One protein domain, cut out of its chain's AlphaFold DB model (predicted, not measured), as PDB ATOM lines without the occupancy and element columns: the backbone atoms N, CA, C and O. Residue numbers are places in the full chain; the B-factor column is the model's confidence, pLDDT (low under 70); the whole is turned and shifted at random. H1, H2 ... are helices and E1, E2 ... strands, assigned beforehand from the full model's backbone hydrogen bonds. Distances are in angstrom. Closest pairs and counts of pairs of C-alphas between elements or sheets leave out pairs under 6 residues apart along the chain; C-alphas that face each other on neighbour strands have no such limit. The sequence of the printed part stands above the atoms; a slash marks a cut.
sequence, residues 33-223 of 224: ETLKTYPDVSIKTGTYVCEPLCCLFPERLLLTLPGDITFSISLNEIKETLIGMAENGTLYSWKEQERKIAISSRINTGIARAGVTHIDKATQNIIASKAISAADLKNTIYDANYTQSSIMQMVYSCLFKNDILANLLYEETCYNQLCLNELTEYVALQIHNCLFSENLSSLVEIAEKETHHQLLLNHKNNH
ATOM      1  N   GLU A  33     -18.639  22.235  17.345       91.94
ATOM      2  CA  GLU A  33     -19.373  22.442  18.599       91.94
ATOM      3  C   GLU A  33     -19.013  23.808  19.190       91.94
ATOM      4  O   GLU A  33     -17.967  24.363  18.869       91.94
ATOM      5  N   THR A  34     -19.854  24.366  20.056       91.50
ATOM      6  CA  THR A  34     -19.556  25.614  20.774       91.50
ATOM      7  C   THR A  34     -19.194  25.314  22.220       91.50
ATOM      8  O   THR A  34     -19.816  24.445  22.841       91.50
ATOM      9  N   LEU A  35     -18.242  26.055  22.790       88.19
ATOM     10  CA  LEU A  35     -17.987  25.976  24.230       88.19
ATOM     11  C   LEU A  35     -19.214  26.442  25.017       88.19
ATOM     12  O   LEU A  35     -19.887  27.397  24.634       88.19
ATOM     13  N   LYS A  36     -19.496  25.788  26.147       87.00
ATOM     14  CA  LYS A  36     -20.627  26.171  27.003       87.00
ATOM     15  C   LYS A  36     -20.304  27.457  27.756       87.00
ATOM     16  O   LYS A  36     -21.166  28.321  27.880       87.00
ATOM     17  N   THR A  37     -19.060  27.596  28.215       82.94
ATOM     18  CA  THR A  37     -18.589  28.806  28.904       82.94
ATOM     19  C   THR A  37     -18.411  29.992  27.942       82.94
ATOM     20  O   THR A  37     -18.649  31.131  28.338       82.94
ATOM     21  N   TYR A  38     -18.059  29.736  26.676       84.19
ATOM     22  CA  TYR A  38     -17.835  30.763  25.650       84.19
ATOM     23  C   TYR A  38     -18.556  30.405  24.334       84.19
ATOM     24  O   TYR A  38     -17.923  29.873  23.422       84.19
ATOM     25  N   PRO A  39     -19.864  30.700  24.203       87.00
ATOM     26  CA  PRO A  39     -20.670  30.266  23.055       87.00
ATOM     27  C   PRO A  39     -20.187  30.772  21.690       87.00
ATOM     28  O   PRO A  39     -20.434  30.121  20.677       87.00
ATOM     29  N   ASP A  40     -19.474  31.899  21.658       86.50
ATOM     30  CA  ASP A  40     -18.912  32.458  20.424       86.50
ATOM     31  C   ASP A  40     -17.597  31.777  19.995       86.50
ATOM     32  O   ASP A  40     -17.042  32.093  18.942       86.50
ATOM     33  N   VAL A  41     -17.080  30.846  20.805       88.00
ATOM     34  CA  VAL A  41     -15.904  30.031  20.489       88.00
ATOM     35  C   VAL A  41     -16.355  28.666  19.990       88.00
ATOM     36  O   VAL A  41     -17.021  27.907  20.698       88.00
ATOM     37  N   SER A  42     -15.940  28.335  18.770       91.62
ATOM     38  CA  SER A  42     -16.229  27.049  18.136       91.62
ATOM     39  C   SER A  42     -15.036  26.097  18.234       91.62
ATOM     40  O   SER A  42     -13.887  26.504  18.058       91.62
ATOM     41  N   ILE A  43     -15.302  24.817  18.480       93.50
ATOM     42  CA  ILE A  43     -14.308  23.767  18.700       93.50
ATOM     43  C   ILE A  43     -14.538  22.587  17.757       93.50
ATOM     44  O   ILE A  43     -15.674  22.202  17.465       93.50
ATOM     45  N   LYS A  44     -13.443  22.002  17.264       94.12
ATOM     46  CA  LYS A  44     -13.492  20.824  16.389       94.12
ATOM     47  C   LYS A  44     -12.186  20.048  16.414       94.12
ATOM     48  O   LYS A  44     -11.120  20.652  16.386       94.12
ATOM     49  N   THR A  45     -12.228  18.719  16.406       93.56
ATOM     50  CA  THR A  45     -11.013  17.913  16.219       93.56
ATOM     51  C   THR A  45     -10.718  17.653  14.741       93.56
ATOM     52  O   THR A  45     -11.604  17.343  13.948       93.56
ATOM     53  N   GLY A  46      -9.443  17.764  14.367       91.19
ATOM     54  CA  GLY A  46      -8.925  17.284  13.087       91.19
ATOM     55  C   GLY A  46      -8.446  15.842  13.232       91.19
ATOM     56  O   GLY A  46      -7.488  15.590  13.966       91.19
ATOM     57  N   THR A  47      -9.110  14.906  12.553       90.38
ATOM     58  CA  THR A  47      -8.811  13.471  12.642       90.38
ATOM     59  C   THR A  47      -7.983  12.974  11.461       90.38
ATOM     60  O   THR A  47      -8.192  13.377  10.316       90.38
ATOM     61  N   TYR A  48      -7.037  12.078  11.741       90.62
ATOM     62  CA  TYR A  48      -6.140  11.488  10.748       90.62
ATOM     63  C   TYR A  48      -5.990   9.987  10.987       90.62
ATOM     64  O   TYR A  48      -6.169   9.501  12.102       90.62
ATOM     65  N   VAL A  49      -5.676   9.239   9.928       92.56
ATOM     66  CA  VAL A  49      -5.405   7.802  10.043       92.56
ATOM     67  C   VAL A  49      -4.149   7.604  10.886       92.56
ATOM     68  O   VAL A  49      -3.075   8.072  10.520       92.56
ATOM     69  N   CYS A  50      -4.295   6.885  11.994       95.00
ATOM     70  CA  CYS A  50      -3.195   6.450  12.839       95.00
ATOM     71  C   CYS A  50      -3.101   4.926  12.758       95.00
ATOM     72  O   CYS A  50      -3.854   4.208  13.419       95.00
ATOM     73  N   GLU A  51      -2.192   4.433  11.913       93.69
ATOM     74  CA  GLU A  51      -2.020   2.996  11.678       93.69
ATOM     75  C   GLU A  51      -1.644   2.220  12.950       93.69
ATOM     76  O   GLU A  51      -2.304   1.215  13.209       93.69
ATOM     77  N   PRO A  52      -0.697   2.670  13.806       94.94
ATOM     78  CA  PRO A  52      -0.331   1.902  15.000       94.94
ATOM     79  C   PRO A  52      -1.470   1.764  16.022       94.94
ATOM     80  O   PRO A  52      -1.512   0.795  16.776       94.94
ATOM     81  N   LEU A  53      -2.402   2.724  16.051       95.69
ATOM     82  CA  LEU A  53      -3.575   2.696  16.934       95.69
ATOM     83  C   LEU A  53      -4.822   2.108  16.258       95.69
ATOM     84  O   LEU A  53      -5.848   1.940  16.922       95.69
ATOM     85  N   CYS A  54      -4.736   1.788  14.961       94.19
ATOM     86  CA  CYS A  54      -5.826   1.285  14.128       94.19
ATOM     87  C   CYS A  54      -7.098   2.153  14.183       94.19
ATOM     88  O   CYS A  54      -8.210   1.623  14.223       94.19
ATOM     89  N   CYS A  55      -6.963   3.484  14.204       94.12
ATOM     90  CA  CYS A  55      -8.107   4.394  14.312       94.12
ATOM     91  C   CYS A  55      -7.913   5.723  13.561       94.12
ATOM     92  O   CYS A  55      -6.823   6.053  13.092       94.12
ATOM     93  N   LEU A  56      -8.996   6.500  13.453       92.94
ATOM     94  CA  LEU A  56      -8.946   7.909  13.058       92.94
ATOM     95  C   LEU A  56      -8.684   8.758  14.306       92.94
ATOM     96  O   LEU A  56      -9.611   9.092  15.043       92.94
ATOM     97  N   PHE A  57      -7.419   9.071  14.570       96.12
ATOM     98  CA  PHE A  57      -7.003   9.747  15.793       96.12
ATOM     99  C   PHE A  57      -7.171  11.272  15.680       96.12
ATOM    100  O   PHE A  57      -6.795  11.843  14.653       96.12
ATOM    101  N   PRO A  58      -7.709  11.963  16.705       95.25
ATOM    102  CA  PRO A  58      -7.750  13.422  16.733       95.25
ATOM    103  C   PRO A  58      -6.345  13.977  17.008       95.25
ATOM    104  O   PRO A  58      -5.892  14.029  18.145       95.25
ATOM    105  N   GLU A  59      -5.634  14.392  15.962       94.62
ATOM    106  CA  GLU A  59      -4.262  14.908  16.095       94.62
ATOM    107  C   GLU A  59      -4.212  16.406  16.391       94.62
ATOM    108  O   GLU A  59      -3.167  16.933  16.776       94.62
ATOM    109  N   ARG A  60      -5.323  17.117  16.173       94.69
ATOM    110  CA  ARG A  60      -5.416  18.564  16.372       94.69
ATOM    111  C   ARG A  60      -6.754  18.952  16.974       94.69
ATOM    112  O   ARG A  60      -7.786  18.415  16.577       94.69
ATOM    113  N   LEU A  61      -6.728  19.931  17.866       95.38
ATOM    114  CA  LEU A  61      -7.895  20.683  18.308       95.38
ATOM    115  C   LEU A  61      -7.897  22.034  17.586       95.38
ATOM    116  O   LEU A  61      -6.940  22.798  17.688       95.38
ATOM    117  N   LEU A  62      -8.966  22.312  16.851       93.25
ATOM    118  CA  LEU A  62      -9.223  23.584  16.193       93.25
ATOM    119  C   LEU A  62     -10.110  24.433  17.101       93.25
ATOM    120  O   LEU A  62     -11.179  23.980  17.509       93.25
ATOM    121  N   LEU A  63      -9.660  25.649  17.398       91.75
ATOM    122  CA  LEU A  63     -10.381  26.659  18.168       91.75
ATOM    123  C   LEU A  63     -10.634  27.861  17.270       91.75
ATOM    124  O   LEU A  63      -9.685  28.511  16.844       91.75
ATOM    125  N   THR A  64     -11.896  28.156  16.986       90.69
ATOM    126  CA  THR A  64     -12.291  29.321  16.185       90.69
ATOM    127  C   THR A  64     -12.865  30.379  17.112       90.69
ATOM    128  O   THR A  64     -13.863  30.129  17.786       90.69
ATOM    129  N   LEU A  65     -12.210  31.534  17.169       86.69
ATOM    130  CA  LEU A  65     -12.645  32.702  17.929       86.69
ATOM    131  C   LEU A  65     -13.586  33.587  17.092       86.69
ATOM    132  O   LEU A  65     -13.611  33.459  15.862       86.69
ATOM    133  N   PRO A  66     -14.297  34.539  17.724       82.75
ATOM    134  CA  PRO A  66     -15.036  35.572  17.005       82.75
ATOM    135  C   PRO A  66     -14.170  36.265  15.944       82.75
ATOM    136  O   PRO A  66     -13.023  36.634  16.206       82.75
ATOM    137  N   GLY A  67     -14.725  36.454  14.745       82.19
ATOM    138  CA  GLY A  67     -13.990  37.003  13.598       82.19
ATOM    139  C   GLY A  67     -13.218  35.964  12.776       82.19
ATOM    140  O   GLY A  67     -12.281  36.336  12.074       82.19
ATOM    141  N   ASP A  68     -13.598  34.685  12.871       82.19
ATOM    142  CA  ASP A  68     -13.082  33.554  12.078       82.19
ATOM    143  C   ASP A  68     -11.577  33.271  12.253       82.19
ATOM    144  O   ASP A  68     -10.938  32.599  11.437       82.19
ATOM    145  N   ILE A  69     -10.992  33.740  13.357       85.88
ATOM    146  CA  ILE A  69      -9.597  33.458  13.701       85.88
ATOM    147  C   ILE A  69      -9.519  32.036  14.254       85.88
ATOM    148  O   ILE A  69     -10.033  31.753  15.335       85.88
ATOM    149  N   THR A  70      -8.852  31.143  13.522       88.62
ATOM    150  CA  THR A  70      -8.713  29.733  13.906       88.62
ATOM    151  C   THR A  70      -7.305  29.418  14.406       88.62
ATOM    152  O   THR A  70      -6.326  29.577  13.677       88.62
ATOM    153  N   PHE A  71      -7.208  28.893  15.626       88.81
ATOM    154  CA  PHE A  71      -5.992  28.325  16.200       88.81
ATOM    155  C   PHE A  71      -6.025  26.803  16.121       88.81
ATOM    156  O   PHE A  71      -7.060  26.175  16.327       88.81
ATOM    157  N   SER A  72      -4.867  26.205  15.855       92.25
ATOM    158  CA  SER A  72      -4.696  24.754  15.841       92.25
ATOM    159  C   SER A  72      -3.738  24.341  16.949       92.25
ATOM    160  O   SER A  72      -2.549  24.646  16.895       92.25
ATOM    161  N   ILE A  73      -4.241  23.578  17.909       94.00
ATOM    162  CA  ILE A  73      -3.464  22.986  18.997       94.00
ATOM    163  C   ILE A  73      -3.124  21.546  18.617       94.00
ATOM    164  O   ILE A  73      -4.007  20.762  18.276       94.00
ATOM    165  N   SER A  74      -1.837  21.202  18.648       94.88
ATOM    166  CA  SER A  74      -1.364  19.840  18.378       94.88
ATOM    167  C   SER A  74      -1.660  18.914  19.556       94.88
ATOM    168  O   SER A  74      -1.356  19.259  20.692       94.88
ATOM    169  N   LEU A  75      -2.183  17.724  19.268       96.44
ATOM    170  CA  LEU A  75      -2.420  16.634  20.221       96.44
ATOM    171  C   LEU A  75      -1.414  15.481  20.036       96.44
ATOM    172  O   LEU A  75      -1.603  14.384  20.563       96.44
ATOM    173  N   ASN A  76      -0.334  15.716  19.279       94.44
ATOM    174  CA  ASN A  76       0.643  14.682  18.938       94.44
ATOM    175  C   ASN A  76       1.327  14.061  20.162       94.44
ATOM    176  O   ASN A  76       1.586  12.869  20.133       94.44
ATOM    177  N   GLU A  77       1.571  14.803  21.247       95.69
ATOM    178  CA  GLU A  77       2.184  14.239  22.469       95.69
ATOM    179  C   GLU A  77       1.375  13.046  23.011       95.69
ATOM    180  O   GLU A  77       1.939  12.021  23.399       95.69
ATOM    181  N   ILE A  78       0.044  13.143  22.959       97.62
ATOM    182  CA  ILE A  78      -0.862  12.075  23.392       97.62
ATOM    183  C   ILE A  78      -0.787  10.901  22.415       97.62
ATOM    184  O   ILE A  78      -0.661   9.753  22.836       97.62
ATOM    185  N   LYS A  79      -0.825  11.192  21.109       97.38
ATOM    186  CA  LYS A  79      -0.710  10.183  20.049       97.38
ATOM    187  C   LYS A  79       0.577   9.373  20.193       97.38
ATOM    188  O   LYS A  79       0.509   8.154  20.276       97.38
ATOM    189  N   GLU A  80       1.725  10.039  20.289       97.50
ATOM    190  CA  GLU A  80       3.036   9.392  20.412       97.50
ATOM    191  C   GLU A  80       3.154   8.582  21.707       97.50
ATOM    192  O   GLU A  80       3.708   7.486  21.702       97.50
ATOM    193  N   THR A  81       2.564   9.061  22.808       97.69
ATOM    194  CA  THR A  81       2.499   8.292  24.060       97.69
ATOM    195  C   THR A  81       1.762   6.966  23.851       97.69
ATOM    196  O   THR A  81       2.262   5.909  24.230       97.69
ATOM    197  N   LEU A  82       0.593   7.000  23.205       97.94
ATOM    198  CA  LEU A  82      -0.204   5.802  22.932       97.94
ATOM    199  C   LEU A  82       0.459   4.876  21.902       97.94
ATOM    200  O   LEU A  82       0.368   3.657  22.045       97.94
ATOM    201  N   ILE A  83       1.143   5.429  20.894       98.00
ATOM    202  CA  ILE A  83       1.944   4.652  19.936       98.00
ATOM    203  C   ILE A  83       3.078   3.931  20.670       98.00
ATOM    204  O   ILE A  83       3.214   2.722  20.519       98.00
ATOM    205  N   GLY A  84       3.811   4.617  21.550       98.12
ATOM    206  CA  GLY A  84       4.852   3.988  22.367       98.12
ATOM    207  C   GLY A  84       4.311   2.853  23.248       98.12
ATOM    208  O   GLY A  84       4.975   1.832  23.430       98.12
ATOM    209  N   MET A  85       3.074   2.978  23.747       97.75
ATOM    210  CA  MET A  85       2.378   1.893  24.455       97.75
ATOM    211  C   MET A  85       1.979   0.728  23.539       97.75
ATOM    212  O   MET A  85       1.906  -0.418  23.985       97.75
ATOM    213  N   ALA A  86       1.682   0.995  22.267       96.75
ATOM    214  CA  ALA A  86       1.418  -0.051  21.283       96.75
ATOM    215  C   ALA A  86       2.702  -0.835  20.988       96.75
ATOM    216  O   ALA A  86       2.713  -2.064  21.057       96.75
ATOM    217  N   GLU A  87       3.797  -0.118  20.738       96.50
ATOM    218  CA  GLU A  87       5.108  -0.676  20.401       96.50
ATOM    219  C   GLU A  87       5.710  -1.503  21.541       96.50
ATOM    220  O   GLU A  87       6.339  -2.533  21.298       96.50
ATOM    221  N   ASN A  88       5.487  -1.099  22.794       96.38
ATOM    222  CA  ASN A  88       5.969  -1.830  23.969       96.38
ATOM    223  C   ASN A  88       5.006  -2.934  24.463       96.38
ATOM    224  O   ASN A  88       5.294  -3.595  25.462       96.38
ATOM    225  N   GLY A  89       3.863  -3.131  23.793       95.69
ATOM    226  CA  GLY A  89       2.884  -4.173  24.111       95.69
ATOM    227  C   GLY A  89       1.991  -3.906  25.331       95.69
ATOM    228  O   GLY A  89       1.296  -4.819  25.777       95.69
ATOM    229  N   THR A  90       1.969  -2.687  25.881       97.50
ATOM    230  CA  THR A  90       1.157  -2.337  27.069       97.50
ATOM    231  C   THR A  90      -0.194  -1.693  26.739       97.50
ATOM    232  O   THR A  90      -1.059  -1.603  27.611       97.50
ATOM    233  N   LEU A  91      -0.426  -1.287  25.484       96.75
ATOM    234  CA  LEU A  91      -1.649  -0.585  25.081       96.75
ATOM    235  C   LEU A  91      -2.924  -1.388  25.361       96.75
ATOM    236  O   LEU A  91      -3.925  -0.811  25.772       96.75
ATOM    237  N   TYR A  92      -2.905  -2.707  25.151       95.38
ATOM    238  CA  TYR A  92      -4.092  -3.545  25.333       95.38
ATOM    239  C   TYR A  92      -4.549  -3.596  26.798       95.38
ATOM    240  O   TYR A  92      -5.710  -3.331  27.097       95.38
ATOM    241  N   SER A  93      -3.631  -3.895  27.724       96.12
ATOM    242  CA  SER A  93      -3.956  -3.955  29.154       96.12
ATOM    243  C   SER A  93      -4.346  -2.583  29.700       96.12
ATOM    244  O   SER A  93      -5.268  -2.488  30.511       96.12
ATOM    245  N   TRP A  94      -3.701  -1.521  29.213       97.25
ATOM    246  CA  TRP A  94      -4.098  -0.156  29.533       97.25
ATOM    247  C   TRP A  94      -5.498   0.169  29.010       97.25
ATOM    248  O   TRP A  94      -6.299   0.697  29.770       97.25
ATOM    249  N   LYS A  95      -5.836  -0.192  27.764       95.81
ATOM    250  CA  LYS A  95      -7.161   0.057  27.175       95.81
ATOM    251  C   LYS A  95      -8.283  -0.561  28.008       95.81
ATOM    252  O   LYS A  95      -9.278   0.111  28.269       95.81
ATOM    253  N   GLU A  96      -8.112  -1.800  28.464       93.00
ATOM    254  CA  GLU A  96      -9.095  -2.480  29.318       93.00
ATOM    255  C   GLU A  96      -9.334  -1.725  30.637       93.00
ATOM    256  O   GLU A  96     -10.478  -1.526  31.058       93.00
ATOM    257  N   GLN A  97      -8.260  -1.253  31.278       94.56
ATOM    258  CA  GLN A  97      -8.359  -0.474  32.514       94.56
ATOM    259  C   GLN A  97      -8.944   0.918  32.266       94.56
ATOM    260  O   GLN A  97      -9.869   1.335  32.962       94.56
ATOM    261  N   GLU A  98      -8.441   1.621  31.255       96.75
ATOM    262  CA  GLU A  98      -8.835   2.982  30.919       96.75
ATOM    263  C   GLU A  98     -10.313   3.056  30.546       96.75
ATOM    264  O   GLU A  98     -11.016   3.952  31.010       96.75
ATOM    265  N   ARG A  99     -10.820   2.083  29.782       95.94
ATOM    266  CA  ARG A  99     -12.245   1.991  29.458       95.94
ATOM    267  C   ARG A  99     -13.098   1.898  30.722       95.94
ATOM    268  O   ARG A  99     -14.053   2.662  30.884       95.94
ATOM    269  N   LYS A 100     -12.732   0.999  31.646       95.25
ATOM    270  CA  LYS A 100     -13.431   0.814  32.928       95.25
ATOM    271  C   LYS A 100     -13.425   2.102  33.758       95.25
ATOM    272  O   LYS A 100     -14.458   2.487  34.315       95.25
ATOM    273  N   ILE A 101     -12.274   2.771  33.827       96.44
ATOM    274  CA  ILE A 101     -12.081   4.015  34.578       96.44
ATOM    275  C   ILE A 101     -12.891   5.156  33.959       96.44
ATOM    276  O   ILE A 101     -13.621   5.824  34.686       96.44
ATOM    277  N   ALA A 102     -12.811   5.364  32.643       96.62
ATOM    278  CA  ALA A 102     -13.495   6.451  31.944       96.62
ATOM    279  C   ALA A 102     -15.019   6.366  32.101       96.62
ATOM    280  O   ALA A 102     -15.665   7.363  32.426       96.62
ATOM    281  N   ILE A 103     -15.594   5.170  31.947       96.75
ATOM    282  CA  ILE A 103     -17.035   4.960  32.130       96.75
ATOM    283  C   ILE A 103     -17.437   5.203  33.592       96.75
ATOM    284  O   ILE A 103     -18.366   5.967  33.861       96.75
ATOM    285  N   SER A 104     -16.715   4.606  34.545       96.62
ATOM    286  CA  SER A 104     -17.037   4.730  35.974       96.62
ATOM    287  C   SER A 104     -16.911   6.173  36.478       96.62
ATOM    288  O   SER A 104     -17.814   6.676  37.141       96.62
ATOM    289  N   SER A 105     -15.846   6.870  36.080       95.94
ATOM    290  CA  SER A 105     -15.587   8.285  36.375       95.94
ATOM    291  C   SER A 105     -16.726   9.198  35.909       95.94
ATOM    292  O   SER A 105     -17.172  10.076  36.653       95.94
ATOM    293  N   ARG A 106     -17.259   8.970  34.703       96.38
ATOM    294  CA  ARG A 106     -18.374   9.767  34.170       96.38
ATOM    295  C   ARG A 106     -19.684   9.504  34.905       96.38
ATOM    296  O   ARG A 106     -20.403  10.453  35.205       96.38
ATOM    297  N   ILE A 107     -19.967   8.251  35.255       96.25
ATOM    298  CA  ILE A 107     -21.141   7.908  36.077       96.25
ATOM    299  C   ILE A 107     -21.031   8.573  37.454       96.25
ATOM    300  O   ILE A 107     -21.971   9.239  37.887       96.25
ATOM    301  N   ASN A 108     -19.863   8.481  38.096       94.75
ATOM    302  CA  ASN A 108     -19.573   9.153  39.364       94.75
ATOM    303  C   ASN A 108     -19.763  10.673  39.267       94.75
ATOM    304  O   ASN A 108     -20.348  11.285  40.159       94.75
ATOM    305  N   THR A 109     -19.329  11.278  38.159       94.56
ATOM    306  CA  THR A 109     -19.530  12.708  37.891       94.56
ATOM    307  C   THR A 109     -21.018  13.058  37.801       94.56
ATOM    308  O   THR A 109     -21.437  14.058  38.376       94.56
ATOM    309  N   GLY A 110     -21.831  12.238  37.128       95.50
ATOM    310  CA  GLY A 110     -23.284  12.442  37.054       95.50
ATOM    311  C   GLY A 110     -23.971  12.337  38.416       95.50
ATOM    312  O   GLY A 110     -24.786  13.190  38.764       95.50
ATOM    313  N   ILE A 111     -23.585  11.348  39.229       94.56
ATOM    314  CA  ILE A 111     -24.082  11.198  40.607       94.56
ATOM    315  C   ILE A 111     -23.723  12.430  41.452       94.56
ATOM    316  O   ILE A 111     -24.575  12.963  42.164       94.56
ATOM    317  N   ALA A 112     -22.483  12.917  41.349       93.00
ATOM    318  CA  ALA A 112     -22.035  14.102  42.076       93.00
ATOM    319  C   ALA A 112     -22.777  15.377  41.631       93.00
ATOM    320  O   ALA A 112     -23.145  16.195  42.475       93.00
ATOM    321  N   ARG A 113     -23.050  15.533  40.326       94.00
ATOM    322  CA  ARG A 113     -23.824  16.668  39.782       94.00
ATOM    323  C   ARG A 113     -25.266  16.709  40.282       94.00
ATOM    324  O   ARG A 113     -25.790  17.798  40.477       94.00
ATOM    325  N   ALA A 114     -25.859  15.557  40.594       93.19
ATOM    326  CA  ALA A 114     -27.173  15.480  41.232       93.19
ATOM    327  C   ALA A 114     -27.182  15.958  42.706       93.19
ATOM    328  O   ALA A 114     -28.214  15.903  43.371       93.19
ATOM    329  N   GLY A 115     -26.041  16.403  43.250       87.38
ATOM    330  CA  GLY A 115     -25.934  16.943  44.609       87.38
ATOM    331  C   GLY A 115     -25.930  15.881  45.711       87.38
ATOM    332  O   GLY A 115     -26.147  16.200  46.879       87.38
ATOM    333  N   VAL A 116     -25.690  14.614  45.361       78.88
ATOM    334  CA  VAL A 116     -25.736  13.496  46.308       78.88
ATOM    335  C   VAL A 116     -24.370  13.278  46.945       78.88
ATOM    336  O   VAL A 116     -23.430  12.835  46.291       78.88
ATOM    337  N   THR A 117     -24.256  13.563  48.242       69.56
ATOM    338  CA  THR A 117     -23.005  13.387  49.002       69.56
ATOM    339  C   THR A 117     -22.825  11.973  49.545       69.56
ATOM    340  O   THR A 117     -21.696  11.540  49.766       69.56
ATOM    341  N   HIS A 118     -23.921  11.239  49.751       78.31
ATOM    342  CA  HIS A 118     -23.887   9.859  50.216       78.31
ATOM    343  C   HIS A 118     -25.004   9.049  49.561       78.31
ATOM    344  O   HIS A 118     -26.181   9.388  49.656       78.31
ATOM    345  N   ILE A 119     -24.627   7.952  48.914       85.00
ATOM    346  CA  ILE A 119     -25.536   7.012  48.264       85.00
ATOM    347  C   ILE A 119     -25.014   5.604  48.529       85.00
ATOM    348  O   ILE A 119     -23.805   5.368  48.505       85.00
ATOM    349  N   ASP A 120     -25.903   4.677  48.866       89.38
ATOM    350  CA  ASP A 120     -25.486   3.313  49.158       89.38
ATOM    351  C   ASP A 120     -25.024   2.592  47.880       89.38
ATOM    352  O   ASP A 120     -25.425   2.914  46.755       89.38
ATOM    353  N   LYS A 121     -24.178   1.577  48.060       90.69
ATOM    354  CA  LYS A 121     -23.575   0.827  46.954       90.69
ATOM    355  C   LYS A 121     -24.613   0.141  46.058       90.69
ATOM    356  O   LYS A 121     -24.368  -0.005  44.861       90.69
ATOM    357  N   ALA A 122     -25.749  -0.301  46.604       92.00
ATOM    358  CA  ALA A 122     -26.775  -0.965  45.805       92.00
ATOM    359  C   ALA A 122     -27.455   0.043  44.872       92.00
ATOM    360  O   ALA A 122     -27.544  -0.213  43.670       92.00
ATOM    361  N   THR A 123     -27.823   1.218  45.385       92.25
ATOM    362  CA  THR A 123     -28.387   2.296  44.563       92.25
ATOM    363  C   THR A 123     -27.378   2.795  43.522       92.25
ATOM    364  O   THR A 123     -27.743   2.959  42.359       92.25
ATOM    365  N   GLN A 124     -26.094   2.944  43.876       92.75
ATOM    366  CA  GLN A 124     -25.041   3.277  42.899       92.75
ATOM    367  C   GLN A 124     -24.965   2.259  41.756       92.75
ATOM    368  O   GLN A 124     -24.902   2.646  40.591       92.75
ATOM    369  N   ASN A 125     -25.005   0.961  42.066       94.81
ATOM    370  CA  ASN A 125     -24.964  -0.090  41.049       94.81
ATOM    371  C   ASN A 125     -26.207  -0.077  40.145       94.81
ATOM    372  O   ASN A 125     -26.085  -0.346  38.951       94.81
ATOM    373  N   ILE A 126     -27.385   0.261  40.683       95.12
ATOM    374  CA  ILE A 126     -28.615   0.426  39.891       95.12
ATOM    375  C   ILE A 126     -28.466   1.598  38.917       95.12
ATOM    376  O   ILE A 126     -28.729   1.431  37.724       95.12
ATOM    377  N   ILE A 127     -28.005   2.758  39.401       95.81
ATOM    378  CA  ILE A 127     -27.760   3.947  38.569       95.81
ATOM    379  C   ILE A 127     -26.763   3.612  37.465       95.81
ATOM    380  O   ILE A 127     -27.039   3.849  36.291       95.81
ATOM    381  N   ALA A 128     -25.632   3.006  37.830       95.94
ATOM    382  CA  ALA A 128     -24.592   2.646  36.884       95.94
ATOM    383  C   ALA A 128     -25.096   1.658  35.828       95.94
ATOM    384  O   ALA A 128     -24.896   1.886  34.638       95.94
ATOM    385  N   SER A 129     -25.799   0.596  36.237       95.88
ATOM    386  CA  SER A 129     -26.347  -0.392  35.304       95.88
ATOM    387  C   SER A 129     -27.314   0.249  34.312       95.88
ATOM    388  O   SER A 129     -27.228  -0.033  33.120       95.88
ATOM    389  N   LYS A 130     -28.216   1.118  34.777       96.06
ATOM    390  CA  LYS A 130     -29.169   1.802  33.898       96.06
ATOM    391  C   LYS A 130     -28.492   2.813  32.979       96.06
ATOM    392  O   LYS A 130     -28.848   2.872  31.806       96.06
ATOM    393  N   ALA A 131     -27.507   3.560  33.475       96.62
ATOM    394  CA  ALA A 131     -26.753   4.512  32.666       96.62
ATOM    395  C   ALA A 131     -25.949   3.814  31.559       96.62
ATOM    396  O   ALA A 131     -25.994   4.238  30.408       96.62
ATOM    397  N   ILE A 132     -25.282   2.702  31.890       95.88
ATOM    398  CA  ILE A 132     -24.555   1.848  30.939       95.88
ATOM    399  C   ILE A 132     -25.508   1.304  29.871       95.88
ATOM    400  O   ILE A 132     -25.206   1.399  28.683       95.88
ATOM    401  N   SER A 133     -26.670   0.776  30.273       94.88
ATOM    402  CA  SER A 133     -27.667   0.263  29.328       94.88
ATOM    403  C   SER A 133     -28.248   1.353  28.426       94.88
ATOM    404  O   SER A 133     -28.392   1.126  27.234       94.88
ATOM    405  N   ALA A 134     -28.554   2.535  28.965       95.25
ATOM    406  CA  ALA A 134     -29.110   3.644  28.189       95.25
ATOM    407  C   ALA A 134     -28.106   4.261  27.198       95.25
ATOM    408  O   ALA A 134     -28.520   4.893  26.230       95.25
ATOM    409  N   ALA A 135     -26.804   4.087  27.436       93.88
ATOM    410  CA  ALA A 135     -25.732   4.505  26.535       93.88
ATOM    411  C   ALA A 135     -25.276   3.388  25.569       93.88
ATOM    412  O   ALA A 135     -24.253   3.546  24.906       93.88
ATOM    413  N   ASP A 136     -25.992   2.257  25.508       93.69
ATOM    414  CA  ASP A 136     -25.667   1.086  24.677       93.69
ATOM    415  C   ASP A 136     -24.252   0.503  24.906       93.69
ATOM    416  O   ASP A 136     -23.682  -0.178  24.046       93.69
ATOM    417  N   LEU A 137     -23.684   0.713  26.099       93.25
ATOM    418  CA  LEU A 137     -22.352   0.234  26.465       93.25
ATOM    419  C   LEU A 137     -22.414  -1.236  26.902       93.25
ATOM    420  O   LEU A 137     -23.104  -1.602  27.855       93.25
ATOM    421  N   LYS A 138     -21.657  -2.108  26.230       88.50
ATOM    422  CA  LYS A 138     -21.664  -3.562  26.488       88.50
ATOM    423  C   LYS A 138     -20.488  -3.986  27.361       88.50
ATOM    424  O   LYS A 138     -19.448  -3.339  27.349       88.50
ATOM    425  N   ASN A 139     -20.630  -5.089  28.102       84.62
ATOM    426  CA  ASN A 139     -19.537  -5.719  28.863       84.62
ATOM    427  C   ASN A 139     -18.751  -4.731  29.744       84.62
ATOM    428  O   ASN A 139     -17.522  -4.690  29.721       84.62
ATOM    429  N   THR A 140     -19.462  -3.880  30.479       86.12
ATOM    430  CA  THR A 140     -18.846  -2.850  31.321       86.12
ATOM    431  C   THR A 140     -19.026  -3.192  32.788       86.12
ATOM    432  O   THR A 140     -20.129  -3.520  33.221       86.12
ATOM    433  N   ILE A 141     -17.944  -3.083  33.556       87.00
ATOM    434  CA  ILE A 141     -17.964  -3.243  35.009       87.00
ATOM    435  C   ILE A 141     -17.808  -1.862  35.635       87.00
ATOM    436  O   ILE A 141     -16.770  -1.225  35.487       87.00
ATOM    437  N   TYR A 142     -18.830  -1.414  36.351       92.81
ATOM    438  CA  TYR A 142     -18.766  -0.175  37.116       92.81
ATOM    439  C   TYR A 142     -17.958  -0.355  38.409       92.81
ATOM    440  O   TYR A 142     -18.067  -1.381  39.086       92.81
ATOM    441  N   ASP A 143     -17.167   0.657  38.761       92.88
ATOM    442  CA  ASP A 143     -16.424   0.722  40.017       92.88
ATOM    443  C   ASP A 143     -16.415   2.151  40.568       92.88
ATOM    444  O   ASP A 143     -15.804   3.055  39.997       92.88
ATOM    445  N   ALA A 144     -17.078   2.350  41.707       90.81
ATOM    446  CA  ALA A 144     -17.235   3.664  42.326       90.81
ATOM    447  C   ALA A 144     -15.898   4.319  42.720       90.81
ATOM    448  O   ALA A 144     -15.842   5.538  42.860       90.81
ATOM    449  N   ASN A 145     -14.814   3.548  42.867       91.25
ATOM    450  CA  ASN A 145     -13.512   4.086  43.271       91.25
ATOM    451  C   ASN A 145     -12.746   4.766  42.128       91.25
ATOM    452  O   ASN A 145     -11.719   5.400  42.367       91.25
ATOM    453  N   TYR A 146     -13.205   4.632  40.884       91.44
ATOM    454  CA  TYR A 146     -12.544   5.250  39.742       91.44
ATOM    455  C   TYR A 146     -13.075   6.651  39.482       91.44
ATOM    456  O   TYR A 146     -14.224   6.853  39.092       91.44
ATOM    457  N   THR A 147     -12.204   7.634  39.690       83.62
ATOM    458  CA  THR A 147     -12.570   9.052  39.685       83.62
ATOM    459  C   THR A 147     -12.047   9.795  38.461       83.62
ATOM    460  O   THR A 147     -12.750  10.665  37.950       83.62
ATOM    461  N   GLN A 148     -10.872   9.433  37.936       88.06
ATOM    462  CA  GLN A 148     -10.243  10.157  36.832       88.06
ATOM    463  C   GLN A 148      -9.587   9.217  35.815       88.06
ATOM    464  O   GLN A 148      -8.780   8.365  36.171       88.06
ATOM    465  N   SER A 149      -9.935   9.414  34.543       94.75
ATOM    466  CA  SER A 149      -9.345   8.730  33.386       94.75
ATOM    467  C   SER A 149      -7.939   9.257  33.081       94.75
ATOM    468  O   SER A 149      -7.667  10.451  33.237       94.75
ATOM    469  N   SER A 150      -7.043   8.381  32.618       96.94
ATOM    470  CA  SER A 150      -5.696   8.796  32.220       96.94
ATOM    471  C   SER A 150      -5.700   9.582  30.905       96.94
ATOM    472  O   SER A 150      -4.919  10.521  30.771       96.94
ATOM    473  N   ILE A 151      -6.642   9.318  29.985       97.56
ATOM    474  CA  ILE A 151      -6.864  10.155  28.792       97.56
ATOM    475  C   ILE A 151      -7.180  11.598  29.207       97.56
ATOM    476  O   ILE A 151      -6.567  12.524  28.681       97.56
ATOM    477  N   MET A 152      -8.072  11.811  30.184       96.50
ATOM    478  CA  MET A 152      -8.370  13.159  30.700       96.50
ATOM    479  C   MET A 152      -7.105  13.865  31.209       96.50
ATOM    480  O   MET A 152      -6.907  15.046  30.936       96.50
ATOM    481  N   GLN A 153      -6.228  13.150  31.922       95.69
ATOM    482  CA  GLN A 153      -4.970  13.706  32.435       95.69
ATOM    483  C   GLN A 153      -3.968  14.031  31.319       95.69
ATOM    484  O   GLN A 153      -3.333  15.088  31.357       95.69
ATOM    485  N   MET A 154      -3.840  13.154  30.317       97.38
ATOM    486  CA  MET A 154      -2.990  13.377  29.142       97.38
ATOM    487  C   MET A 154      -3.445  14.615  28.366       97.38
ATOM    488  O   MET A 154      -2.628  15.471  28.034       97.38
ATOM    489  N   VAL A 155      -4.755  14.741  28.135       97.44
ATOM    490  CA  VAL A 155      -5.344  15.892  27.443       97.44
ATOM    491  C   VAL A 155      -5.142  17.170  28.239       97.44
ATOM    492  O   VAL A 155      -4.638  18.141  27.682       97.44
ATOM    493  N   TYR A 156      -5.478  17.167  29.531       95.31
ATOM    494  CA  TYR A 156      -5.299  18.342  30.380       95.31
ATOM    495  C   TYR A 156      -3.852  18.831  30.331       95.31
ATOM    496  O   TYR A 156      -3.597  20.004  30.088       95.31
ATOM    497  N   SER A 157      -2.897  17.910  30.490       93.88
ATOM    498  CA  SER A 157      -1.467  18.223  30.455       93.88
ATOM    499  C   SER A 157      -1.030  18.778  29.097       93.88
ATOM    500  O   SER A 157      -0.239  19.716  29.052       93.88
ATOM    501  N   CYS A 158      -1.545  18.223  27.998       94.88
ATOM    502  CA  CYS A 158      -1.244  18.674  26.640       94.88
ATOM    503  C   CYS A 158      -1.777  20.093  26.375       94.88
ATOM    504  O   CYS A 158      -1.050  20.945  25.866       94.88
ATOM    505  N   LEU A 159      -3.024  20.369  26.768       93.88
ATOM    506  CA  LEU A 159      -3.650  21.679  26.588       93.88
ATOM    507  C   LEU A 159      -3.035  22.737  27.511       93.88
ATOM    508  O   LEU A 159      -2.747  23.842  27.066       93.88
ATOM    509  N   PHE A 160      -2.775  22.390  28.772       89.94
ATOM    510  CA  PHE A 160      -2.209  23.305  29.764       89.94
ATOM    511  C   PHE A 160      -0.812  23.816  29.378       89.94
ATOM    512  O   PHE A 160      -0.485  24.968  29.638       89.94
ATOM    513  N   LYS A 161       0.009  22.980  28.726       89.94
ATOM    514  CA  LYS A 161       1.348  23.359  28.237       89.94
ATOM    515  C   LYS A 161       1.322  24.197  26.952       89.94
ATOM    516  O   LYS A 161       2.381  24.603  26.482       89.94
ATOM    517  N   ASN A 162       0.167  24.382  26.315       89.19
ATOM    518  CA  ASN A 162       0.109  25.065  25.032       89.19
ATOM    519  C   ASN A 162       0.193  26.583  25.222       89.19
ATOM    520  O   ASN A 162      -0.752  27.186  25.714       89.19
ATOM    521  N   ASP A 163       1.280  27.208  24.765       83.44
ATOM    522  CA  ASP A 163       1.510  28.649  24.951       83.44
ATOM    523  C   ASP A 163       0.406  29.530  24.350       83.44
ATOM    524  O   ASP A 163       0.060  30.566  24.910       83.44
ATOM    525  N   ILE A 164      -0.170  29.136  23.209       78.81
ATOM    526  CA  ILE A 164      -1.260  29.893  22.573       78.81
ATOM    527  C   ILE A 164      -2.492  29.860  23.473       78.81
ATOM    528  O   ILE A 164      -3.063  30.907  23.765       78.81
ATOM    529  N   LEU A 165      -2.876  28.673  23.942       83.31
ATOM    530  CA  LEU A 165      -3.999  28.518  24.856       83.31
ATOM    531  C   LEU A 165      -3.719  29.205  26.196       83.31
ATOM    532  O   LEU A 165      -4.584  29.908  26.695       83.31
ATOM    533  N   ALA A 166      -2.511  29.082  26.745       79.88
ATOM    534  CA  ALA A 166      -2.115  29.755  27.979       79.88
ATOM    535  C   ALA A 166      -2.212  31.283  27.852       79.88
ATOM    536  O   ALA A 166      -2.721  31.936  28.755       79.88
ATOM    537  N   ASN A 167      -1.805  31.850  26.710       75.94
ATOM    538  CA  ASN A 167      -1.949  33.278  26.425       75.94
ATOM    539  C   ASN A 167      -3.418  33.696  26.244       75.94
ATOM    540  O   ASN A 167      -3.805  34.769  26.696       75.94
ATOM    541  N   LEU A 168      -4.248  32.852  25.618       74.19
ATOM    542  CA  LEU A 168      -5.696  33.082  25.515       74.19
ATOM    543  C   LEU A 168      -6.396  33.004  26.881       74.19
ATOM    544  O   LEU A 168      -7.396  33.682  27.098       74.19
ATOM    545  N   LEU A 169      -5.864  32.195  27.797       74.94
ATOM    546  CA  LEU A 169      -6.375  31.984  29.152       74.94
ATOM    547  C   LEU A 169      -5.670  32.858  30.211       74.94
ATOM    548  O   LEU A 169      -5.934  32.685  31.398       74.94
ATOM    549  N   TYR A 170      -4.787  33.780  29.803       63.03
ATOM    550  CA  TYR A 170      -3.829  34.487  30.673       63.03
ATOM    551  C   TYR A 170      -4.475  35.380  31.744       63.03
ATOM    552  O   TYR A 170      -3.837  35.730  32.734       63.03
ATOM    553  N   GLU A 171      -5.754  35.725  31.602       58.97
ATOM    554  CA  GLU A 171      -6.498  36.347  32.695       58.97
ATOM    555  C   GLU A 171      -6.870  35.269  33.732       58.97
ATOM    556  O   GLU A 171      -7.638  34.364  33.427       58.97
ATOM    557  N   GLU A 172      -6.342  35.326  34.960       54.03
ATOM    558  CA  GLU A 172      -6.636  34.355  36.037       54.03
ATOM    559  C   GLU A 172      -8.082  34.475  36.562       54.03
ATOM    560  O   GLU A 172      -8.353  34.813  37.714       54.03
ATOM    561  N   THR A 173      -9.055  34.206  35.699       63.84
ATOM    562  CA  THR A 173     -10.472  34.155  36.037       63.84
ATOM    563  C   THR A 173     -10.910  32.703  36.189       63.84
ATOM    564  O   THR A 173     -10.429  31.798  35.501       63.84
ATOM    565  N   CYS A 174     -11.886  32.458  37.065       60.75
ATOM    566  CA  CYS A 174     -12.534  31.150  37.179       60.75
ATOM    567  C   CYS A 174     -13.100  30.655  35.831       60.75
ATOM    568  O   CYS A 174     -13.123  29.450  35.582       60.75
ATOM    569  N   TYR A 175     -13.485  31.574  34.940       66.06
ATOM    570  CA  TYR A 175     -13.959  31.288  33.587       66.06
ATOM    571  C   TYR A 175     -12.898  30.614  32.705       66.06
ATOM    572  O   TYR A 175     -13.226  29.725  31.918       66.06
ATOM    573  N   ASN A 176     -11.619  30.949  32.880       77.50
ATOM    574  CA  ASN A 176     -10.541  30.362  32.085       77.50
ATOM    575  C   ASN A 176     -10.213  28.924  32.506       77.50
ATOM    576  O   ASN A 176      -9.995  28.068  31.647       77.50
ATOM    577  N   GLN A 177     -10.307  28.607  33.801       80.00
ATOM    578  CA  GLN A 177     -10.209  27.218  34.263       80.00
ATOM    579  C   GLN A 177     -11.401  26.371  33.788       80.00
ATOM    580  O   GLN A 177     -11.225  25.208  33.421       80.00
ATOM    581  N   LEU A 178     -12.613  26.940  33.772       83.44
ATOM    582  CA  LEU A 178     -13.800  26.264  33.238       83.44
ATOM    583  C   LEU A 178     -13.640  25.955  31.745       83.44
ATOM    584  O   LEU A 178     -13.890  24.826  31.332       83.44
ATOM    585  N   CYS A 179     -13.127  26.907  30.966       87.50
ATOM    586  CA  CYS A 179     -12.822  26.711  29.552       87.50
ATOM    587  C   CYS A 179     -11.804  25.588  29.319       87.50
ATOM    588  O   CYS A 179     -12.055  24.688  28.517       87.50
ATOM    589  N   LEU A 180     -10.695  25.569  30.066       91.00
ATOM    590  CA  LEU A 180      -9.705  24.492  29.961       91.00
ATOM    591  C   LEU A 180     -10.312  23.120  30.293       91.00
ATOM    592  O   LEU A 180     -10.020  22.136  29.609       91.00
ATOM    593  N   ASN A 181     -11.170  23.045  31.311       91.50
ATOM    594  CA  ASN A 181     -11.852  21.807  31.685       91.50
ATOM    595  C   ASN A 181     -12.838  21.344  30.600       91.50
ATOM    596  O   ASN A 181     -12.865  20.155  30.287       91.50
ATOM    597  N   GLU A 182     -13.605  22.257  29.994       92.88
ATOM    598  CA  GLU A 182     -14.511  21.947  28.879       92.88
ATOM    599  C   GLU A 182     -13.750  21.441  27.649       92.88
ATOM    600  O   GLU A 182     -14.115  20.415  27.077       92.88
ATOM    601  N   LEU A 183     -12.653  22.108  27.277       95.00
ATOM    602  CA  LEU A 183     -11.784  21.671  26.182       95.00
ATOM    603  C   LEU A 183     -11.160  20.304  26.459       95.00
ATOM    604  O   LEU A 183     -11.096  19.453  25.568       95.00
ATOM    605  N   THR A 184     -10.730  20.086  27.702       95.69
ATOM    606  CA  THR A 184     -10.181  18.806  28.145       95.69
ATOM    607  C   THR A 184     -11.218  17.699  28.016       95.69
ATOM    608  O   THR A 184     -10.926  16.657  27.432       95.69
ATOM    609  N   GLU A 185     -12.434  17.922  28.518       95.50
ATOM    610  CA  GLU A 185     -13.526  16.952  28.425       95.50
ATOM    611  C   GLU A 185     -13.871  16.649  26.963       95.50
ATOM    612  O   GLU A 185     -13.954  15.480  26.584       95.50
ATOM    613  N   TYR A 186     -14.001  17.683  26.127       96.00
ATOM    614  CA  TYR A 186     -14.289  17.530  24.705       96.00
ATOM    615  C   TYR A 186     -13.244  16.654  24.005       96.00
ATOM    616  O   TYR A 186     -13.587  15.627  23.419       96.00
ATOM    617  N   VAL A 187     -11.957  17.006  24.098       97.25
ATOM    618  CA  VAL A 187     -10.889  16.260  23.413       97.25
ATOM    619  C   VAL A 187     -10.755  14.840  23.965       97.25
ATOM    620  O   VAL A 187     -10.597  13.897  23.187       97.25
ATOM    621  N   ALA A 188     -10.867  14.652  25.282       97.62
ATOM    622  CA  ALA A 188     -10.799  13.327  25.888       97.62
ATOM    623  C   ALA A 188     -11.932  12.411  25.408       97.62
ATOM    624  O   ALA A 188     -11.688  11.234  25.144       97.62
ATOM    625  N   LEU A 189     -13.146  12.942  25.227       96.94
ATOM    626  CA  LEU A 189     -14.262  12.196  24.645       96.94
ATOM    627  C   LEU A 189     -13.999  11.811  23.186       96.94
ATOM    628  O   LEU A 189     -14.303  10.682  22.802       96.94
ATOM    629  N   GLN A 190     -13.395  12.695  22.385       96.62
ATOM    630  CA  GLN A 190     -13.029  12.376  20.999       96.62
ATOM    631  C   GLN A 190     -11.956  11.278  20.927       96.62
ATOM    632  O   GLN A 190     -12.069  10.360  20.114       96.62
ATOM    633  N   ILE A 191     -10.946  11.330  21.803       97.75
ATOM    634  CA  ILE A 191      -9.910  10.290  21.907       97.75
ATOM    635  C   ILE A 191     -10.516   8.971  22.398       97.75
ATOM    636  O   ILE A 191     -10.239   7.914  21.837       97.75
ATOM    637  N   HIS A 192     -11.379   9.007  23.413       97.31
ATOM    638  CA  HIS A 192     -12.069   7.811  23.884       97.31
ATOM    639  C   HIS A 192     -12.892   7.177  22.753       97.31
ATOM    640  O   HIS A 192     -12.750   5.989  22.462       97.31
ATOM    641  N   ASN A 193     -13.694   7.980  22.053       95.31
ATOM    642  CA  ASN A 193     -14.517   7.504  20.950       95.31
ATOM    643  C   ASN A 193     -13.675   6.870  19.833       95.31
ATOM    644  O   ASN A 193     -14.032   5.803  19.344       95.31
ATOM    645  N   CYS A 194     -12.530   7.449  19.456       94.88
ATOM    646  CA  CYS A 194     -11.695   6.847  18.412       94.88
ATOM    647  C   CYS A 194     -11.007   5.546  18.862       94.88
ATOM    648  O   CYS A 194     -10.814   4.645  18.048       94.88
ATOM    649  N   LEU A 195     -10.650   5.422  20.145       96.56
ATOM    650  CA  LEU A 195      -9.947   4.254  20.677       96.56
ATOM    651  C   LEU A 195     -10.870   3.066  20.968       96.56
ATOM    652  O   LEU A 195     -10.417   1.921  20.849       96.56
ATOM    653  N   PHE A 196     -12.115   3.332  21.367       95.12
ATOM    654  CA  PHE A 196     -13.068   2.320  21.836       95.12
ATOM    655  C   PHE A 196     -14.306   2.178  20.944       95.12
ATOM    656  O   PHE A 196     -15.028   1.197  21.078       95.12
ATOM    657  N   SER A 197     -14.531   3.099  19.997       93.44
ATOM    658  CA  SER A 197     -15.779   3.191  19.216       93.44
ATOM    659  C   SER A 197     -17.022   3.346  20.102       93.44
ATOM    660  O   SER A 197     -18.086   2.801  19.808       93.44
ATOM    661  N   GLU A 198     -16.873   4.081  21.207       94.25
ATOM    662  CA  GLU A 198     -17.898   4.288  22.229       94.25
ATOM    663  C   GLU A 198     -18.130   5.779  22.467       94.25
ATOM    664  O   GLU A 198     -17.196   6.549  22.704       94.25
ATOM    665  N   ASN A 199     -19.397   6.193  22.450       92.88
ATOM    666  CA  ASN A 199     -19.774   7.574  22.713       92.88
ATOM    667  C   ASN A 199     -20.187   7.746  24.179       92.88
ATOM    668  O   ASN A 199     -21.278   7.349  24.578       92.88
ATOM    669  N   LEU A 200     -19.329   8.393  24.971       95.94
ATOM    670  CA  LEU A 200     -19.609   8.668  26.384       95.94
ATOM    671  C   LEU A 200     -20.193  10.067  26.651       95.94
ATOM    672  O   LEU A 200     -20.387  10.425  27.817       95.94
ATOM    673  N   SER A 201     -20.457  10.876  25.619       93.69
ATOM    674  CA  SER A 201     -20.859  12.288  25.769       93.69
ATOM    675  C   SER A 201     -22.074  12.467  26.687       93.69
ATOM    676  O   SER A 201     -22.013  13.252  27.632       93.69
ATOM    677  N   SER A 202     -23.119  11.657  26.505       95.25
ATOM    678  CA  SER A 202     -24.372  11.721  27.268       95.25
ATOM    679  C   SER A 202     -24.317  11.060  28.650       95.25
ATOM    680  O   SER A 202     -25.231  11.244  29.453       95.25
ATOM    681  N   LEU A 203     -23.262  10.299  28.960       96.69
ATOM    682  CA  LEU A 203     -23.262   9.392  30.112       96.69
ATOM    683  C   LEU A 203     -23.407  10.117  31.460       96.69
ATOM    684  O   LEU A 203     -24.094   9.624  32.351       96.69
ATOM    685  N   VAL A 204     -22.804  11.302  31.591       96.69
ATOM    686  CA  VAL A 204     -22.914  12.136  32.799       96.69
ATOM    687  C   VAL A 204     -24.359  12.586  33.017       96.69
ATOM    688  O   VAL A 204     -24.887  12.431  34.114       96.69
ATOM    689  N   GLU A 205     -25.021  13.090  31.972       97.19
ATOM    690  CA  GLU A 205     -26.407  13.570  32.052       97.19
ATOM    691  C   GLU A 205     -27.399  12.431  32.305       97.19
ATOM    692  O   GLU A 205     -28.373  12.596  33.040       97.19
ATOM    693  N   ILE A 206     -27.158  11.260  31.708       97.69
ATOM    694  CA  ILE A 206     -27.959  10.058  31.955       97.69
ATOM    695  C   ILE A 206     -27.826   9.637  33.422       97.69
ATOM    696  O   ILE A 206     -28.840   9.416  34.086       97.69
ATOM    697  N   ALA A 207     -26.598   9.553  33.943       97.06
ATOM    698  CA  ALA A 207     -26.353   9.172  35.331       97.06
ATOM    699  C   ALA A 207     -26.952  10.184  36.321       97.06
ATOM    700  O   ALA A 207     -27.556   9.783  37.314       97.06
ATOM    701  N   GLU A 208     -26.855  11.485  36.038       97.44
ATOM    702  CA  GLU A 208     -27.476  12.545  36.839       97.44
ATOM    703  C   GLU A 208     -29.008  12.404  36.891       97.44
ATOM    704  O   GLU A 208     -29.607  12.393  37.970       97.44
ATOM    705  N   LYS A 209     -29.659  12.223  35.733       97.06
ATOM    706  CA  LYS A 209     -31.115  12.013  35.649       97.06
ATOM    707  C   LYS A 209     -31.552  10.750  36.386       97.06
ATOM    708  O   LYS A 209     -32.542  10.781  37.118       97.06
ATOM    709  N   GLU A 210     -30.813   9.656  36.228       96.44
ATOM    710  CA  GLU A 210     -31.117   8.406  36.923       96.44
ATOM    711  C   GLU A 210     -30.902   8.533  38.438       96.44
ATOM    712  O   GLU A 210     -31.686   7.991  39.216       96.44
ATOM    713  N   THR A 211     -29.910   9.312  38.874       95.62
ATOM    714  CA  THR A 211     -29.685   9.600  40.297       95.62
ATOM    715  C   THR A 211     -30.884  10.325  40.903       95.62
ATOM    716  O   THR A 211     -31.429   9.868  41.909       95.62
ATOM    717  N   HIS A 212     -31.375  11.391  40.260       94.50
ATOM    718  CA  HIS A 212     -32.598  12.073  40.700       94.50
ATOM    719  C   HIS A 212     -33.810  11.130  40.742       94.50
ATOM    720  O   HIS A 212     -34.605  11.174  41.683       94.50
ATOM    721  N   HIS A 213     -33.945  10.245  39.751       93.56
ATOM    722  CA  HIS A 213     -35.034   9.271  39.707       93.56
ATOM    723  C   HIS A 213     -34.989   8.285  40.885       93.56
ATOM    724  O   HIS A 213     -36.013   8.070  41.537       93.56
ATOM    725  N   GLN A 214     -33.817   7.727  41.203       92.12
ATOM    726  CA  GLN A 214     -33.662   6.804  42.333       92.12
ATOM    727  C   GLN A 214     -33.944   7.476  43.678       92.12
ATOM    728  O   GLN A 214     -34.616   6.893  44.531       92.12
ATOM    729  N   LEU A 215     -33.513   8.726  43.858       87.62
ATOM    730  CA  LEU A 215     -33.817   9.484  45.072       87.62
ATOM    731  C   LEU A 215     -35.327   9.658  45.277       87.62
ATOM    732  O   LEU A 215     -35.835   9.430  46.376       87.62
ATOM    733  N   LEU A 216     -36.067   9.997  44.217       88.06
ATOM    734  CA  LEU A 216     -37.525  10.142  44.281       88.06
ATOM    735  C   LEU A 216     -38.236   8.833  44.651       88.06
ATOM    736  O   LEU A 216     -39.221   8.861  45.391       88.06
ATOM    737  N   LEU A 217     -37.757   7.692  44.150       86.69
ATOM    738  CA  LEU A 217     -38.308   6.378  44.499       86.69
ATOM    739  C   LEU A 217     -38.066   6.039  45.973       86.69
ATOM    740  O   LEU A 217     -38.994   5.622  46.668       86.69
ATOM    741  N   ASN A 218     -36.856   6.287  46.470       77.94
ATOM    742  CA  ASN A 218     -36.501   6.019  47.862       77.94
ATOM    743  C   ASN A 218     -37.294   6.899  48.841       77.94
ATOM    744  O   ASN A 218     -37.737   6.414  49.880       77.94
ATOM    745  N   HIS A 219     -37.567   8.160  48.490       72.12
ATOM    746  CA  HIS A 219     -38.439   9.020  49.294       72.12
ATOM    747  C   HIS A 219     -39.882   8.507  49.371       72.12
ATOM    748  O   HIS A 219     -40.485   8.559  50.439       72.12
ATOM    749  N   LYS A 220     -40.441   7.974  48.277       69.25
ATOM    750  CA  LYS A 220     -41.805   7.413  48.282       69.25
ATOM    751  C   LYS A 220     -41.923   6.149  49.134       69.25
ATOM    752  O   LYS A 220     -42.951   5.952  49.771       69.25
ATOM    753  N   ASN A 221     -40.876   5.328  49.170       60.91
ATOM    754  CA  ASN A 221     -40.866   4.080  49.935       60.91
ATOM    755  C   ASN A 221     -40.691   4.292  51.450       60.91
ATOM    756  O   ASN A 221     -41.092   3.431  52.218       60.91
ATOM    757  N   ASN A 222     -40.153   5.437  51.886       57.84
ATOM    758  CA  ASN A 222     -39.999   5.780  53.310       57.84
ATOM    759  C   ASN A 222     -41.275   6.358  53.961       57.84
ATOM    760  O   ASN A 222     -41.254   6.715  55.138       57.84
ATOM    761  N   HIS A 223     -42.371   6.491  53.207       50.59
ATOM    762  CA  HIS A 223     -43.671   6.983  53.687       50.59
ATOM    763  C   HIS A 223     -44.760   5.890  53.735       50.59
ATOM    764  O   HIS A 223     -45.944   6.214  53.844       50.59
TER     765      HIS A 223
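This is residues 33 to 223 of the 224 residues of the protein "Secreted effector protein" of Salmonella enterica subsp. arizonae (UniProt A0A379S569). The model has two lobes joined by a long slanting helix, H2. One lobe is a twisted wall of three antiparallel strands, E1, E2 and E3, with the long helix H6 packed along one face; H4 crosses H6, and H1 and H5 graze the sheet. The other lobe holds H3 and H7, which cross each other and meet the later part of H2. The printed part has 191 residues, with three named strands followed by seven named helices in the order E1 E2 E3 H1 H2 H3 H4 H5 H6 H7; the sheet order is E1, E2, E3, and the class is mostly helix. The whole is compact, with a radius of gyration of the C-alphas of 18.3 A and spans of 58 by 42 by 24 A.

Residues 33 to 34 make a short antiparallel pairing with residues 42 to 43 of E1. Strand E1, residues 42 to 50, begins at C-alpha 42 at (-16.229, 27.049, 18.136) and is 24.9 A long. E2 is residues 55 to 65, 28.9 A, and E3 is residues 69 to 74. H1 is residues 76 to 87, and H2, residues 91 to 113, is 31.7 A long, beginning at C-alpha 91 at (-1.649, -0.585, 25.081). H3 is residues 121 to 134, H4 is residues 150 to 160 and H5 is residues 163 to 168. H6, residues 174 to 196, is 32.7 A long. H7, residues 203 to 221, is 27.0 A long and ends at C-alpha 221 at (-40.866, 4.080, 49.935).

The sheet is a meander, each strand the antiparallel neighbour of the one before, and it is only just strongly twisted, with C-alphas up to 4.1 A off its best plane. E1 and E2 form a hairpin at 156 degrees, with N 44 and O 62 at 3.0 A and N 62 and O 44 at 2.8 A. E2 and E3 form a hairpin at 146 degrees, with N 63 and O 71 at 2.9 A. H6 is on one face of the sheet, making two layers, a helix over a sheet; it lies over E1 and E2 at a height over the sheet of 10.4 A. It runs along the strands, at 12 degrees to E2 on the local plane, and the closest C-alphas of E2 and H6 are those of Cys 55 and Cys 194, 6.0 A. H4 touches H6 at a steep tilt of 46 degrees, opposite ways, closest at the C-alphas of Tyr 156 and Thr 184, 5.4 A. H1 only grazes the sheet with residues 76 to 83, and H5 with residues 163 to 165. With residues 77 to 78 alone H1 touches H4, closest at the C-alphas of Ile 78 and Met 154, 6.3 A. H1 and H2 touch only at the corner by their link, and only just, with 3 pairs of C-alphas within 8 A; the closest are those of Met 85 and Leu 91, 4.8 A. H2, the hub, touches H7 with residues 103 to 113 alone, at a steep tilt of 49 degrees, the same way; the closest C-alphas are those of Gly 110 and Glu 208, 4.2 A. H3 touches H7, closest at the C-alphas of Ala 131 and Ala 207, 5.4 A. H3 and H6 are apart. In H1 to H7 every O i to N i+4 pair is within hydrogen-bond range.

The C-alphas farthest apart are those of Glu 87 and His 223, 59.5 A. The printed part has no cut. The link from H3 to H4, residues 135 to 149, is long. The mean pLDDT of the printed part is 90.5; residue 117, residues 170 to 175 and residues 220 to 223 are under 70.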